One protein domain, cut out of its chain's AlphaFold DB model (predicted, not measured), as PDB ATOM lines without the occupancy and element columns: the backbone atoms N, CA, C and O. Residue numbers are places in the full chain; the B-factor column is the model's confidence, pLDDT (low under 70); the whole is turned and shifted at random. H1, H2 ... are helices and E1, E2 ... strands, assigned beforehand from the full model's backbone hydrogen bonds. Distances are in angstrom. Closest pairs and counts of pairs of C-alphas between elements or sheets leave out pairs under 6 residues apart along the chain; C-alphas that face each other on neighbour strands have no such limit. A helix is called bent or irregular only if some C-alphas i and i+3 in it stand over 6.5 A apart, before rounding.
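What this domain is: This is residues 312 to 417 of the 444 residues of an uncharacterized protein of Sandaracinus amylolyticus (UniProt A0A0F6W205). A long helical hairpin, H1 and H2, extends from a small head, in which the three-stranded sheet E2 E1 E3 has H3 packed over one face. E1 leads into the hairpin and E2 leads back out of it, while the last residues of H3, 411 to 417, stick out from the head. The printed part has 106 residues, with three named helices and three named strands in the order E1 H1 H2 E2 E3 H3; the sheet is mixed and the class is mixed, helices and strands. The whole is an extended rod, with a radius of gyration of the C-alphas of 20.6 A and spans of 70 by 26 by 22 A.

Where its parts are: E1, residues 312 to 318, begins with C-alpha 312 at (4.200, 13.286, 48.279) and is 19.3 A long. H1, residues 320 to 342, is 31.6 A long and ends with C-alpha 342 at (46.177, -18.076, 29.405). H2, residues 346 to 364, is 29.1 A long; it is neither bent nor irregular, but only just: C-alphas 348 and 351 are 6.3 A apart. E2 holds residues 366 to 370, and E3 residues 392 to 397. H3, residues 400 to 417, is 26.4 A long and ends with C-alpha 417 at (2.942, 22.902, 66.286); it is irregular, with C-alphas 401 and 404 7.2 A apart.

How they stand to each other: E1 is the inner strand. E2 and E1 are antiparallel, at 153 degrees, with N 315 and O 369 within hydrogen-bond range at 2.8 A. E1 and E3 are parallel, at 40 degrees, with N 314 and O 395 at 2.8 A. H1 and H2 form a helical hairpin and touch at a shallow tilt of 23 degrees, opposite ways; their closest C-alphas, of Ala 320 and Gly 362, are 3.9 A apart. H1 is not on the sheet, and H2 only grazes it with residues 359 to 364. H3 is on the sheet at a height of 7.2 A, over E1 and E3 and slantwise to the strands, at 39 degrees to E1 on the local plane: two layers, a sheet with a helix on one face. The closest C-alphas of E1 and H3, of Val 315 and Ala 400, are 6.2 A apart. H3 is apart from H1 and from H2. Each O i to N i+4 pair is within hydrogen-bond range in H1, against 12 of 15 in H2 and 12 of 14 in H3.

The domain as a whole: The C-alphas farthest apart, of Gly 343 and His 417, are 71.0 A apart. The link from E2 to E3, residues 371 to 391, is long; its residues 378 to 379 pair antiparallel with residues 368 to 369 of E2. The other links are tight. The printed part has no cut. Its mean pLDDT is 92.4, and no printed residue is under 70.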
ATOM      1  N   THR A 312       3.472  14.447  48.785       97.06
ATOM      2  CA  THR A 312       4.200  13.286  48.279       97.06
ATOM      3  C   THR A 312       5.606  13.318  48.868       97.06
ATOM      4  O   THR A 312       6.047  14.340  49.393       97.06
ATOM      5  N   PHE A 313       6.340  12.219  48.759       97.75
ATOM      6  CA  PHE A 313       7.707  12.123  49.250       97.75
ATOM      7  C   PHE A 313       8.653  11.734  48.130       97.75
ATOM      8  O   PHE A 313       8.269  11.185  47.092       97.75
ATOM      9  N   ARG A 314       9.924  12.021  48.363       97.94
ATOM     10  CA  ARG A 314      11.023  11.607  47.514       97.94
ATOM     11  C   ARG A 314      11.553  10.256  47.979       97.94
ATOM     12  O   ARG A 314      12.061  10.148  49.090       97.94
ATOM     13  N   VAL A 315      11.483   9.254  47.113       97.19
ATOM     14  CA  VAL A 315      12.084   7.934  47.329       97.19
ATOM     15  C   VAL A 315      13.451   7.910  46.664       97.19
ATOM     16  O   VAL A 315      13.563   8.166  45.462       97.19
ATOM     17  N   ARG A 316      14.495   7.609  47.439       93.75
ATOM     18  CA  ARG A 316      15.867   7.492  46.932       93.75
ATOM     19  C   ARG A 316      16.174   6.053  46.559       93.75
ATOM     20  O   ARG A 316      16.506   5.244  47.425       93.75
ATOM     21  N   GLU A 317      16.159   5.746  45.270       92.25
ATOM     22  CA  GLU A 317      16.561   4.423  44.808       92.25
ATOM     23  C   GLU A 317      18.036   4.400  44.403       92.25
ATOM     24  O   GLU A 317      18.548   5.259  43.676       92.25
ATOM     25  N   THR A 318      18.750   3.381  44.883       90.06
ATOM     26  CA  THR A 318      20.134   3.139  44.467       90.06
ATOM     27  C   THR A 318      20.155   2.328  43.180       90.06
ATOM     28  O   THR A 318      19.479   1.306  43.063       90.06
ATOM     29  N   LYS A 319      21.019   2.695  42.229       89.94
ATOM     30  CA  LYS A 319      21.236   1.877  41.027       89.94
ATOM     31  C   LYS A 319      22.237   0.739  41.254       89.94
ATOM     32  O   LYS A 319      22.769   0.187  40.290       89.94
ATOM     33  N   ALA A 320      22.510   0.362  42.505       89.00
ATOM     34  CA  ALA A 320      23.501  -0.659  42.840       89.00
ATOM     35  C   ALA A 320      23.190  -2.005  42.164       89.00
ATOM     36  O   ALA A 320      24.077  -2.598  41.551       89.00
ATOM     37  N   ALA A 321      21.926  -2.442  42.184       86.31
ATOM     38  CA  ALA A 321      21.497  -3.700  41.572       86.31
ATOM     39  C   ALA A 321      21.668  -3.743  40.034       86.31
ATOM     40  O   ALA A 321      22.351  -4.650  39.545       86.31
ATOM     41  N   PRO A 322      21.138  -2.788  39.236       87.00
ATOM     42  CA  PRO A 322      21.325  -2.819  37.784       87.00
ATOM     43  C   PRO A 322      22.795  -2.656  37.369       87.00
ATOM     44  O   PRO A 322      23.243  -3.302  36.417       87.00
ATOM     45  N   TRP A 323      23.584  -1.852  38.088       91.81
ATOM     46  CA  TRP A 323      25.018  -1.736  37.818       91.81
ATOM     47  C   TRP A 323      25.813  -2.981  38.220       91.81
ATOM     48  O   TRP A 323      26.739  -3.350  37.499       91.81
ATOM     49  N   MET A 324      25.443  -3.670  39.303       91.25
ATOM     50  CA  MET A 324      26.002  -4.982  39.641       91.25
ATOM     51  C   MET A 324      25.746  -5.977  38.503       91.25
ATOM     52  O   MET A 324      26.677  -6.660  38.082       91.25
ATOM     53  N   GLY A 325      24.529  -6.005  37.945       86.56
ATOM     54  CA  GLY A 325      24.192  -6.840  36.787       86.56
ATOM     55  C   GLY A 325      25.075  -6.554  35.564       86.56
ATOM     56  O   GLY A 325      25.626  -7.480  34.964       86.56
ATOM     57  N   ARG A 326      25.301  -5.274  35.234       92.56
ATOM     58  CA  ARG A 326      26.249  -4.874  34.172       92.56
ATOM     59  C   ARG A 326      27.685  -5.299  34.490       92.56
ATOM     60  O   ARG A 326      28.383  -5.794  33.608       92.56
ATOM     61  N   GLY A 327      28.107  -5.138  35.744       92.94
ATOM     62  CA  GLY A 327      29.413  -5.570  36.237       92.94
ATOM     63  C   GLY A 327      29.632  -7.072  36.055       92.94
ATOM     64  O   GLY A 327      30.643  -7.477  35.489       92.94
ATOM     65  N   VAL A 328      28.653  -7.899  36.432       93.50
ATOM     66  CA  VAL A 328      28.679  -9.353  36.196       93.50
ATOM     67  C   VAL A 328      28.828  -9.661  34.706       93.50
ATOM     68  O   VAL A 328      29.691 -10.456  34.343       93.50
ATOM     69  N   GLY A 329      28.061  -8.992  33.835       89.44
ATOM     70  CA  GLY A 329      28.175  -9.159  32.382       89.44
ATOM     71  C   GLY A 329      29.594  -8.899  31.855       89.44
ATOM     72  O   GLY A 329      30.137  -9.716  31.112       89.44
ATOM     73  N   ILE A 330      30.235  -7.815  32.304       93.00
ATOM     74  CA  ILE A 330      31.639  -7.504  31.974       93.00
ATOM     75  C   ILE A 330      32.584  -8.583  32.526       93.00
ATOM     76  O   ILE A 330      33.501  -9.022  31.829       93.00
ATOM     77  N   GLY A 331      32.345  -9.048  33.756       92.44
ATOM     78  CA  GLY A 331      33.124 -10.103  34.400       92.44
ATOM     79  C   GLY A 331      33.092 -11.434  33.642       92.44
ATOM     80  O   GLY A 331      34.134 -12.075  33.513       92.44
ATOM     81  N   ILE A 332      31.940 -11.826  33.080       94.19
ATOM     82  CA  ILE A 332      31.802 -13.034  32.242       94.19
ATOM     83  C   ILE A 332      32.677 -12.927  30.990       94.19
ATOM     84  O   ILE A 332      33.401 -13.868  30.656       94.19
ATOM     85  N   VAL A 333      32.645 -11.777  30.310       91.81
ATOM     86  CA  VAL A 333      33.451 -11.547  29.102       91.81
ATOM     87  C   VAL A 333      34.946 -11.590  29.433       91.81
ATOM     88  O   VAL A 333      35.712 -12.257  28.734       91.81
ATOM     89  N   ALA A 334      35.363 -10.944  30.527       91.38
ATOM     90  CA  ALA A 334      36.752 -10.952  30.984       91.38
ATOM     91  C   ALA A 334      37.235 -12.359  31.384       91.38
ATOM     92  O   ALA A 334      38.354 -12.746  31.041       91.38
ATOM     93  N   LEU A 335      36.381 -13.143  32.052       92.62
ATOM     94  CA  LEU A 335      36.642 -14.541  32.390       92.62
ATOM     95  C   LEU A 335      36.881 -15.382  31.129       92.62
ATOM     96  O   LEU A 335      37.906 -16.054  31.039       92.62
ATOM     97  N   ALA A 336      35.971 -15.320  30.152       90.50
ATOM     98  CA  ALA A 336      36.070 -16.093  28.912       90.50
ATOM     99  C   ALA A 336      37.318 -15.729  28.087       90.50
ATOM    100  O   ALA A 336      38.012 -16.611  27.584       90.50
ATOM    101  N   ALA A 337      37.641 -14.437  27.983       91.06
ATOM    102  CA  ALA A 337      38.839 -13.981  27.281       91.06
ATOM    103  C   ALA A 337      40.130 -14.409  28.005       91.06
ATOM    104  O   ALA A 337      41.073 -14.889  27.374       91.06
ATOM    105  N   GLY A 338      40.171 -14.269  29.334       91.06
ATOM    106  CA  GLY A 338      41.336 -14.621  30.145       91.06
ATOM    107  C   GLY A 338      41.643 -16.119  30.144       91.06
ATOM    108  O   GLY A 338      42.812 -16.502  30.040       91.06
ATOM    109  N   THR A 339      40.619 -16.975  30.221       91.19
ATOM    110  CA  THR A 339      40.799 -18.435  30.151       91.19
ATOM    111  C   THR A 339      41.271 -18.871  28.771       91.19
ATOM    112  O   THR A 339      42.217 -19.652  28.689       91.19
ATOM    113  N   ALA A 340      40.697 -18.314  27.699       89.88
ATOM    114  CA  ALA A 340      41.118 -18.601  26.329       89.88
ATOM    115  C   ALA A 340      42.578 -18.191  26.059       89.88
ATOM    116  O   ALA A 340      43.302 -18.916  25.381       89.88
ATOM    117  N   ALA A 341      43.025 -17.055  26.604       93.00
ATOM    118  CA  ALA A 341      44.374 -16.539  26.370       93.00
ATOM    119  C   ALA A 341      45.459 -17.237  27.205       93.00
ATOM    120  O   ALA A 341      46.585 -17.395  26.739       93.00
ATOM    121  N   THR A 342      45.152 -17.615  28.451       91.31
ATOM    122  CA  THR A 342      46.177 -18.076  29.405       91.31
ATOM    123  C   THR A 342      46.104 -19.562  29.729       91.31
ATOM    124  O   THR A 342      47.101 -20.117  30.181       91.31
ATOM    125  N   GLY A 343      44.949 -20.215  29.568       88.44
ATOM    126  CA  GLY A 343      44.729 -21.598  30.011       88.44
ATOM    127  C   GLY A 343      44.738 -21.797  31.535       88.44
ATOM    128  O   GLY A 343      44.738 -22.933  31.999       88.44
ATOM    129  N   HIS A 344      44.760 -20.719  32.327       91.06
ATOM    130  CA  HIS A 344      44.766 -20.781  33.791       91.06
ATOM    131  C   HIS A 344      43.374 -20.491  34.375       91.06
ATOM    132  O   HIS A 344      42.546 -19.837  33.745       91.06
ATOM    133  N   ALA A 345      43.139 -20.927  35.617       86.69
ATOM    134  CA  ALA A 345      41.862 -20.750  36.319       86.69
ATOM    135  C   ALA A 345      41.713 -19.401  37.056       86.69
ATOM    136  O   ALA A 345      40.606 -19.037  37.446       86.69
ATOM    137  N   TRP A 346      42.795 -18.635  37.240       89.88
ATOM    138  CA  TRP A 346      42.761 -17.364  37.981       89.88
ATOM    139  C   TRP A 346      41.809 -16.278  37.419       89.88
ATOM    140  O   TRP A 346      41.315 -15.490  38.230       89.88
ATOM    141  N   PRO A 347      41.457 -16.230  36.111       91.56
ATOM    142  CA  PRO A 347      40.464 -15.281  35.599       91.56
ATOM    143  C   PRO A 347      39.069 -15.410  36.236       91.56
ATOM    144  O   PRO A 347      38.262 -14.495  36.095       91.56
ATOM    145  N   VAL A 348      38.777 -16.488  36.983       89.31
ATOM    146  CA  VAL A 348      37.519 -16.661  37.743       89.31
ATOM    147  C   VAL A 348      37.248 -15.521  38.731       89.31
ATOM    148  O   VAL A 348      36.094 -15.201  39.006       89.31
ATOM    149  N   LEU A 349      38.298 -14.844  39.209       92.69
ATOM    150  CA  LEU A 349      38.172 -13.695  40.106       92.69
ATOM    151  C   LEU A 349      37.590 -12.446  39.421       92.69
ATOM    152  O   LEU A 349      37.132 -11.539  40.113       92.69
ATOM    153  N   ALA A 350      37.551 -12.389  38.084       91.19
ATOM    154  CA  ALA A 350      37.003 -11.247  37.353       91.19
ATOM    155  C   ALA A 350      35.508 -11.017  37.640       91.19
ATOM    156  O   ALA A 350      35.062  -9.874  37.677       91.19
ATOM    157  N   LEU A 351      34.747 -12.086  37.897       92.00
ATOM    158  CA  LEU A 351      33.316 -12.023  38.206       92.00
ATOM    159  C   LEU A 351      33.003 -11.279  39.516       92.00
ATOM    160  O   LEU A 351      32.318 -10.256  39.452       92.00
ATOM    161  N   PRO A 352      33.489 -11.726  40.695       92.94
ATOM    162  CA  PRO A 352      33.200 -11.036  41.950       92.94
ATOM    163  C   PRO A 352      33.786  -9.619  41.980       92.94
ATOM    164  O   PRO A 352      33.157  -8.718  42.531       92.94
ATOM    165  N   ILE A 353      34.943  -9.390  41.343       95.44
ATOM    166  CA  ILE A 353      35.546  -8.054  41.253       95.44
ATOM    167  C   ILE A 353      34.662  -7.120  40.419       95.44
ATOM    168  O   ILE A 353      34.341  -6.022  40.869       95.44
ATOM    169  N   ALA A 354      34.231  -7.541  39.227       94.31
ATOM    170  CA  ALA A 354      33.406  -6.702  38.364       94.31
ATOM    171  C   ALA A 354      32.004  -6.462  38.953       94.31
ATOM    172  O   ALA A 354      31.485  -5.351  38.845       94.31
ATOM    173  N   ALA A 355      31.422  -7.452  39.640       93.88
ATOM    174  CA  ALA A 355      30.176  -7.289  40.387       93.88
ATOM    175  C   ALA A 355      30.315  -6.256  41.518       93.88
ATOM    176  O   ALA A 355      29.479  -5.361  41.633       93.88
ATOM    177  N   LEU A 356      31.398  -6.328  42.306       95.56
ATOM    178  CA  LEU A 356      31.681  -5.381  43.386       95.56
ATOM    179  C   LEU A 356      31.910  -3.959  42.855       95.56
ATOM    180  O   LEU A 356      31.367  -3.001  43.401       95.56
ATOM    181  N   VAL A 357      32.675  -3.810  41.770       95.00
ATOM    182  CA  VAL A 357      32.883  -2.511  41.111       95.00
ATOM    183  C   VAL A 357      31.556  -1.956  40.591       95.00
ATOM    184  O   VAL A 357      31.261  -0.785  40.822       95.00
ATOM    185  N   GLY A 358      30.732  -2.794  39.955       93.56
ATOM    186  CA  GLY A 358      29.384  -2.428  39.521       93.56
ATOM    187  C   GLY A 358      28.518  -1.949  40.686       93.56
ATOM    188  O   GLY A 358      27.932  -0.874  40.610       93.56
ATOM    189  N   TRP A 359      28.508  -2.676  41.802       94.00
ATOM    190  CA  TRP A 359      27.781  -2.280  43.009       94.00
ATOM    191  C   TRP A 359      28.243  -0.920  43.555       94.00
ATOM    192  O   TRP A 359      27.418  -0.053  43.832       94.00
ATOM    193  N   ILE A 360      29.560  -0.701  43.678       94.12
ATOM    194  CA  ILE A 360      30.129   0.555  44.196       94.12
ATOM    195  C   ILE A 360      29.797   1.736  43.275       94.12
ATOM    196  O   ILE A 360      29.445   2.812  43.759       94.12
ATOM    197  N   LEU A 361      29.913   1.554  41.955       93.56
ATOM    198  CA  LEU A 361      29.573   2.592  40.980       93.56
ATOM    199  C   LEU A 361      28.069   2.882  40.976       93.56
ATOM    200  O   LEU A 361      27.676   4.044  41.009       93.56
ATOM    201  N   GLY A 362      27.229   1.848  41.030       90.88
ATOM    202  CA  GLY A 362      25.779   2.005  41.081       90.88
ATOM    203  C   GLY A 362      25.264   2.595  42.388       90.88
ATOM    204  O   GLY A 362      24.267   3.303  42.374       90.88
ATOM    205  N   GLY A 363      25.949   2.368  43.511       90.62
ATOM    206  CA  GLY A 363      25.607   2.993  44.791       90.62
ATOM    207  C   GLY A 363      25.880   4.501  44.831       90.62
ATOM    208  O   GLY A 363      25.298   5.208  45.657       90.62
ATOM    209  N   ARG A 364      26.749   5.004  43.939       91.50
ATOM    210  CA  ARG A 364      27.009   6.442  43.776       91.50
ATOM    211  C   ARG A 364      25.960   7.142  42.923       91.50
ATOM    212  O   ARG A 364      25.755   8.338  43.099       91.50
ATOM    213  N   GLU A 365      25.316   6.420  42.014       91.69
ATOM    214  CA  GLU A 365      24.264   6.967  41.168       91.69
ATOM    215  C   GLU A 365      22.906   6.748  41.844       91.69
ATOM    216  O   GLU A 365      22.440   5.617  41.999       91.69
ATOM    217  N   ARG A 366      22.288   7.845  42.282       90.44
ATOM    218  CA  ARG A 366      20.967   7.838  42.910       90.44
ATOM    219  C   ARG A 366      19.984   8.520  41.983       90.44
ATOM    220  O   ARG A 366      20.294   9.583  41.447       90.44
ATOM    221  N   ASP A 367      18.836   7.887  41.806       94.38
ATOM    222  CA  ASP A 367      17.687   8.523  41.186       94.38
ATOM    223  C   ASP A 367      16.621   8.735  42.255       94.38
ATOM    224  O   ASP A 367      16.370   7.868  43.095       94.38
ATOM    225  N   ASP A 368      16.016   9.911  42.196       96.88
ATOM    226  CA  ASP A 368      14.933  10.300  43.076       96.88
ATOM    227  C   ASP A 368      13.611  10.087  42.338       96.88
ATOM    228  O   ASP A 368      13.467  10.483  41.176       96.88
ATOM    229  N   PHE A 369      12.640   9.472  43.005       96.44
ATOM    230  CA  PHE A 369      11.318   9.185  42.451       96.44
ATOM    231  C   PHE A 369      10.208   9.689  43.372       96.44
ATOM    232  O   PHE A 369      10.384   9.812  44.582       96.44
ATOM    233  N   CYS A 370       9.053   9.995  42.790       97.00
ATOM    234  CA  CYS A 370       7.836  10.309  43.528       97.00
ATOM    235  C   CYS A 370       7.315   9.056  44.250       97.00
ATOM    236  O   CYS A 370       7.168   8.015  43.615       97.00
ATOM    237  N   SER A 371       6.995   9.179  45.541       96.19
ATOM    238  CA  SER A 371       6.511   8.078  46.390       96.19
ATOM    239  C   SER A 371       5.114   7.569  46.045       96.19
ATOM    240  O   SER A 371       4.737   6.490  46.491       96.19
ATOM    241  N   ASP A 372       4.332   8.346  45.297       92.19
ATOM    242  CA  ASP A 372       3.011   7.925  44.836       92.19
ATOM    243  C   ASP A 372       3.145   6.710  43.885       92.19
ATOM    244  O   ASP A 372       3.803   6.847  42.842       92.19
ATOM    245  N   PRO A 373       2.546   5.545  44.226       83.38
ATOM    246  CA  PRO A 373       2.731   4.288  43.492       83.38
ATOM    247  C   PRO A 373       2.309   4.358  42.025       83.38
ATOM    248  O   PRO A 373       2.868   3.670  41.175       83.38
ATOM    249  N   GLU A 374       1.328   5.202  41.720       78.69
ATOM    250  CA  GLU A 374       0.777   5.342  40.377       78.69
ATOM    251  C   GLU A 374       1.512   6.430  39.576       78.69
ATOM    252  O   GLU A 374       1.546   6.410  38.340       78.69
ATOM    253  N   CYS A 375       2.171   7.368  40.262       90.06
ATOM    254  CA  CYS A 375       3.034   8.361  39.649       90.06
ATOM    255  C   CYS A 375       4.412   7.791  39.288       90.06
ATOM    256  O   CYS A 375       4.777   7.819  38.109       90.06
ATOM    257  N   GLY A 376       5.218   7.369  40.272       88.94
ATOM    258  CA  GLY A 376       6.603   6.905  40.076       88.94
ATOM    259  C   GLY A 376       7.500   7.842  39.243       88.94
ATOM    260  O   GLY A 376       8.449   7.403  38.595       88.94
ATOM    261  N   GLY A 377       7.166   9.135  39.153       93.25
ATOM    262  CA  GLY A 377       7.868  10.088  38.292       93.25
ATOM    263  C   GLY A 377       9.260  10.422  38.825       93.25
ATOM    264  O   GLY A 377       9.412  10.651  40.022       93.25
ATOM    265  N   ARG A 378      10.267  10.500  37.944       96.00
ATOM    266  CA  ARG A 378      11.631  10.912  38.316       96.00
ATOM    267  C   ARG A 378      11.647  12.378  38.758       96.00
ATOM    268  O   ARG A 378      11.117  13.240  38.057       96.00
ATOM    269  N   LEU A 379      12.267  12.648  39.900       96.44
ATOM    270  CA  LEU A 379      12.342  13.959  40.530       96.44
ATOM    271  C   LEU A 379      13.748  14.561  40.360       96.44
ATOM    272  O   LEU A 379      14.741  13.897  40.651       96.44
ATOM    273  N   PRO A 380      13.864  15.814  39.893       94.62
ATOM    274  CA  PRO A 380      15.103  16.579  40.001       94.62
ATOM    275  C   PRO A 380      15.530  16.785  41.460       94.62
ATOM    276  O   PRO A 380      14.686  16.910  42.348       94.62
ATOM    277  N   GLY A 381      16.842  16.900  41.686       92.06
ATOM    278  CA  GLY A 381      17.453  17.079  43.008       92.06
ATOM    279  C   GLY A 381      16.828  18.201  43.851       92.06
ATOM    280  O   GLY A 381      16.671  18.042  45.053       92.06
ATOM    281  N   ASP A 382      16.386  19.275  43.213       95.19
ATOM    282  CA  ASP A 382      15.842  20.502  43.801       95.19
ATOM    283  C   ASP A 382      14.316  20.644  43.659       95.19
ATOM    284  O   ASP A 382      13.750  21.671  44.028       95.19
ATOM    285  N   ALA A 383      13.625  19.629  43.133       96.38
ATOM    286  CA  ALA A 383      12.181  19.695  42.962       96.38
ATOM    287  C   ALA A 383      11.446  19.753  44.312       96.38
ATOM    288  O   ALA A 383      11.582  18.847  45.138       96.38
ATOM    289  N   THR A 384      10.617  20.785  44.477       97.12
ATOM    290  CA  THR A 384       9.644  20.958  45.573       97.12
ATOM    291  C   THR A 384       8.242  20.475  45.192       97.12
ATOM    292  O   THR A 384       7.370  20.326  46.045       97.12
ATOM    293  N   THR A 385       8.008  20.212  43.904       96.81
ATOM    294  CA  THR A 385       6.741  19.703  43.373       96.81
ATOM    295  C   THR A 385       7.019  18.669  42.287       96.81
ATOM    296  O   THR A 385       7.891  18.858  41.435       96.81
ATOM    297  N   CYS A 386       6.271  17.567  42.278       96.00
ATOM    298  CA  CYS A 386       6.386  16.550  41.245       96.00
ATOM    299  C   CYS A 386       5.852  17.073  39.900       96.00
ATOM    300  O   CYS A 386       4.666  17.375  39.749       96.00
ATOM    301  N   ALA A 387       6.703  17.101  38.871       93.31
ATOM    302  CA  ALA A 387       6.312  17.554  37.534       93.31
ATOM    303  C   ALA A 387       5.265  16.651  36.846       93.31
ATOM    304  O   ALA A 387       4.609  17.103  35.909       93.31
ATOM    305  N   LYS A 388       5.111  15.396  37.297       89.00
ATOM    306  CA  LYS A 388       4.181  14.411  36.722       89.00
ATOM    307  C   LYS A 388       2.797  14.461  37.382       89.00
ATOM    308  O   LYS A 388       1.822  14.671  36.674       89.00
ATOM    309  N   CYS A 389       2.703  14.304  38.707       91.94
ATOM    310  CA  CYS A 389       1.413  14.269  39.417       91.94
ATOM    311  C   CYS A 389       1.022  15.577  40.120       91.94
ATOM    312  O   CYS A 389      -0.102  15.667  40.597       91.94
ATOM    313  N   GLY A 390       1.906  16.577  40.196       93.94
ATOM    314  CA  GLY A 390       1.623  17.857  40.861       93.94
ATOM    315  C   GLY A 390       1.724  17.851  42.390       93.94
ATOM    316  O   GLY A 390       1.524  18.901  42.988       93.94
ATOM    317  N   GLY A 391       2.068  16.720  43.013       95.69
ATOM    318  CA  GLY A 391       2.235  16.623  44.468       95.69
ATOM    319  C   GLY A 391       3.359  17.498  45.009       95.69
ATOM    320  O   GLY A 391       4.433  17.563  44.403       95.69
ATOM    321  N   SER A 392       3.130  18.157  46.147       97.00
ATOM    322  CA  SER A 392       4.180  18.861  46.890       97.00
ATOM    323  C   SER A 392       5.094  17.838  47.563       97.00
ATOM    324  O   SER A 392       4.630  16.843  48.114       97.00
ATOM    325  N   ILE A 393       6.408  18.027  47.467       97.75
ATOM    326  CA  ILE A 393       7.380  17.090  48.039       97.75
ATOM    327  C   ILE A 393       7.639  17.522  49.479       97.75
ATOM    328  O   ILE A 393       8.316  18.520  49.709       97.75
ATOM    329  N   ALA A 394       7.075  16.781  50.428       97.31
ATOM    330  CA  ALA A 394       7.105  17.121  51.847       97.31
ATOM    331  C   ALA A 394       8.355  16.592  52.570       97.31
ATOM    332  O   ALA A 394       8.737  17.113  53.612       97.31
ATOM    333  N   GLY A 395       9.028  15.585  52.008       96.62
ATOM    334  CA  GLY A 395      10.233  15.014  52.602       96.62
ATOM    335  C   GLY A 395      10.856  13.897  51.775       96.62
ATOM    336  O   GLY A 395      10.468  13.650  50.629       96.62
ATOM    337  N   GLU A 396      11.832  13.216  52.371       97.62
ATOM    338  CA  GLU A 396      12.532  12.073  51.782       97.62
ATOM    339  C   GLU A 396      12.267  10.810  52.602       97.62
ATOM    340  O   GLU A 396      12.342  10.846  53.827       97.62
ATOM    341  N   ILE A 397      12.001   9.695  51.922       96.94
ATOM    342  CA  ILE A 397      11.770   8.379  52.532       96.94
ATOM    343  C   ILE A 397      12.671   7.319  51.884       96.94
ATOM    344  O   ILE A 397      13.155   7.491  50.756       96.94
ATOM    345  N   GLY A 398      12.930   6.224  52.601       92.69
ATOM    346  CA  GLY A 398      13.812   5.149  52.144       92.69
ATOM    347  C   GLY A 398      13.167   4.247  51.093       92.69
ATOM    348  O   GLY A 398      13.854   3.746  50.203       92.69
ATOM    349  N   SER A 399      11.849   4.070  51.165       91.88
ATOM    350  CA  SER A 399      11.081   3.205  50.269       91.88
ATOM    351  C   SER A 399       9.655   3.722  50.068       91.88
ATOM    352  O   SER A 399       9.111   4.401  50.932       91.88
ATOM    353  N   ALA A 400       9.012   3.387  48.944       90.19
ATOM    354  CA  ALA A 400       7.629   3.811  48.680       90.19
ATOM    355  C   ALA A 400       6.619   3.274  49.719       90.19
ATOM    356  O   ALA A 400       5.602   3.912  49.976       90.19
ATOM    357  N   SER A 401       6.913   2.135  50.357       89.12
ATOM    358  CA  SER A 401       6.098   1.561  51.436       89.12
ATOM    359  C   SER A 401       6.106   2.381  52.728       89.12
ATOM    360  O   SER A 401       5.169   2.275  53.509       89.12
ATOM    361  N   GLU A 402       7.123   3.219  52.954       93.94
ATOM    362  CA  GLU A 402       7.203   4.104  54.131       93.94
ATOM    363  C   GLU A 402       6.312   5.349  54.006       93.94
ATOM    364  O   GLU A 402       6.225   6.137  54.942       93.94
ATOM    365  N   ARG A 403       5.637   5.536  52.863       93.50
ATOM    366  CA  ARG A 403       4.826   6.724  52.572       93.50
ATOM    367  C   ARG A 403       3.782   7.014  53.651       93.50
ATOM    368  O   ARG A 403       3.705   8.151  54.092       93.50
ATOM    369  N   LEU A 404       3.008   6.005  54.063       89.31
ATOM    370  CA  LEU A 404       1.923   6.186  55.037       89.31
ATOM    371  C   LEU A 404       2.458   6.623  56.405       89.31
ATOM    372  O   LEU A 404       1.957   7.580  56.976       89.31
ATOM    373  N   ALA A 405       3.536   5.989  56.875       92.31
ATOM    374  CA  ALA A 405       4.177   6.355  58.137       92.31
ATOM    375  C   ALA A 405       4.784   7.769  58.093       92.31
ATOM    376  O   ALA A 405       4.793   8.477  59.095       92.31
ATOM    377  N   ALA A 406       5.302   8.193  56.937       94.38
ATOM    378  CA  ALA A 406       5.823   9.546  56.762       94.38
ATOM    379  C   ALA A 406       4.711  10.606  56.668       94.38
ATOM    380  O   ALA A 406       4.921  11.741  57.087       94.38
ATOM    381  N   GLU A 407       3.550  10.251  56.112       92.44
ATOM    382  CA  GLU A 407       2.335  11.077  56.115       92.44
ATOM    383  C   GLU A 407       1.842  11.301  57.550       92.44
ATOM    384  O   GLU A 407       1.711  12.452  57.960       92.44
ATOM    385  N   GLU A 408       1.691  10.223  58.322       92.25
ATOM    386  CA  GLU A 408       1.283  10.254  59.735       92.25
ATOM    387  C   GLU A 408       2.256  11.086  60.586       92.25
ATOM    388  O   GLU A 408       1.844  11.993  61.299       92.25
ATOM    389  N   ALA A 409       3.569  10.887  60.419       94.25
ATOM    390  CA  ALA A 409       4.574  11.656  61.156       94.25
ATOM    391  C   ALA A 409       4.556  13.168  60.849       94.25
ATOM    392  O   ALA A 409       4.955  13.970  61.694       94.25
ATOM    393  N   LEU A 410       4.142  13.572  59.642       93.12
ATOM    394  CA  LEU A 410       3.975  14.988  59.300       93.12
ATOM    395  C   LEU A 410       2.686  15.568  59.878       93.12
ATOM    396  O   LEU A 410       2.692  16.725  60.283       93.12
ATOM    397  N   GLU A 411       1.603  14.794  59.889       89.12
ATOM    398  CA  GLU A 411       0.334  15.196  60.499       89.12
ATOM    399  C   GLU A 411       0.497  15.388  62.012       89.12
ATOM    400  O   GLU A 411       0.143  16.443  62.535       89.12
ATOM    401  N   ASP A 412       1.161  14.447  62.685       90.50
ATOM    402  CA  ASP A 412       1.511  14.558  64.104       90.50
ATOM    403  C   ASP A 412       2.357  15.808  64.386       90.50
ATOM    404  O   ASP A 412       2.106  16.537  65.346       90.50
ATOM    405  N   ALA A 413       3.354  16.089  63.539       90.19
ATOM    406  CA  ALA A 413       4.201  17.268  63.693       90.19
ATOM    407  C   ALA A 413       3.412  18.581  63.542       90.19
ATOM    408  O   ALA A 413       3.679  19.537  64.269       90.19
ATOM    409  N   GLU A 414       2.433  18.631  62.636       89.56
ATOM    410  CA  GLU A 414       1.568  19.801  62.453       89.56
ATOM    411  C   GLU A 414       0.625  20.007  63.638       89.56
ATOM    412  O   GLU A 414       0.542  21.124  64.145       89.56
ATOM    413  N   LEU A 415       0.023  18.932  64.154       86.56
ATOM    414  CA  LEU A 415      -0.819  18.992  65.351       86.56
ATOM    415  C   LEU A 415      -0.040  19.497  66.572       86.56
ATOM    416  O   LEU A 415      -0.536  20.335  67.320       86.56
ATOM    417  N   THR A 416       1.204  19.043  66.755       86.31
ATOM    418  CA  THR A 416       2.034  19.525  67.870       86.31
ATOM    419  C   THR A 416       2.447  20.989  67.734       86.31
ATOM    420  O   THR A 416       2.671  21.644  68.749       86.31
ATOM    421  N   HIS A 417       2.554  21.512  66.509       83.56
ATOM    422  CA  HIS A 417       2.942  22.902  66.286       83.56
ATOM    423  C   HIS A 417       1.792  23.869  66.602       83.56
ATOM    424  O   HIS A 417       2.026  24.913  67.208       83.56
TER     425      HIS A 417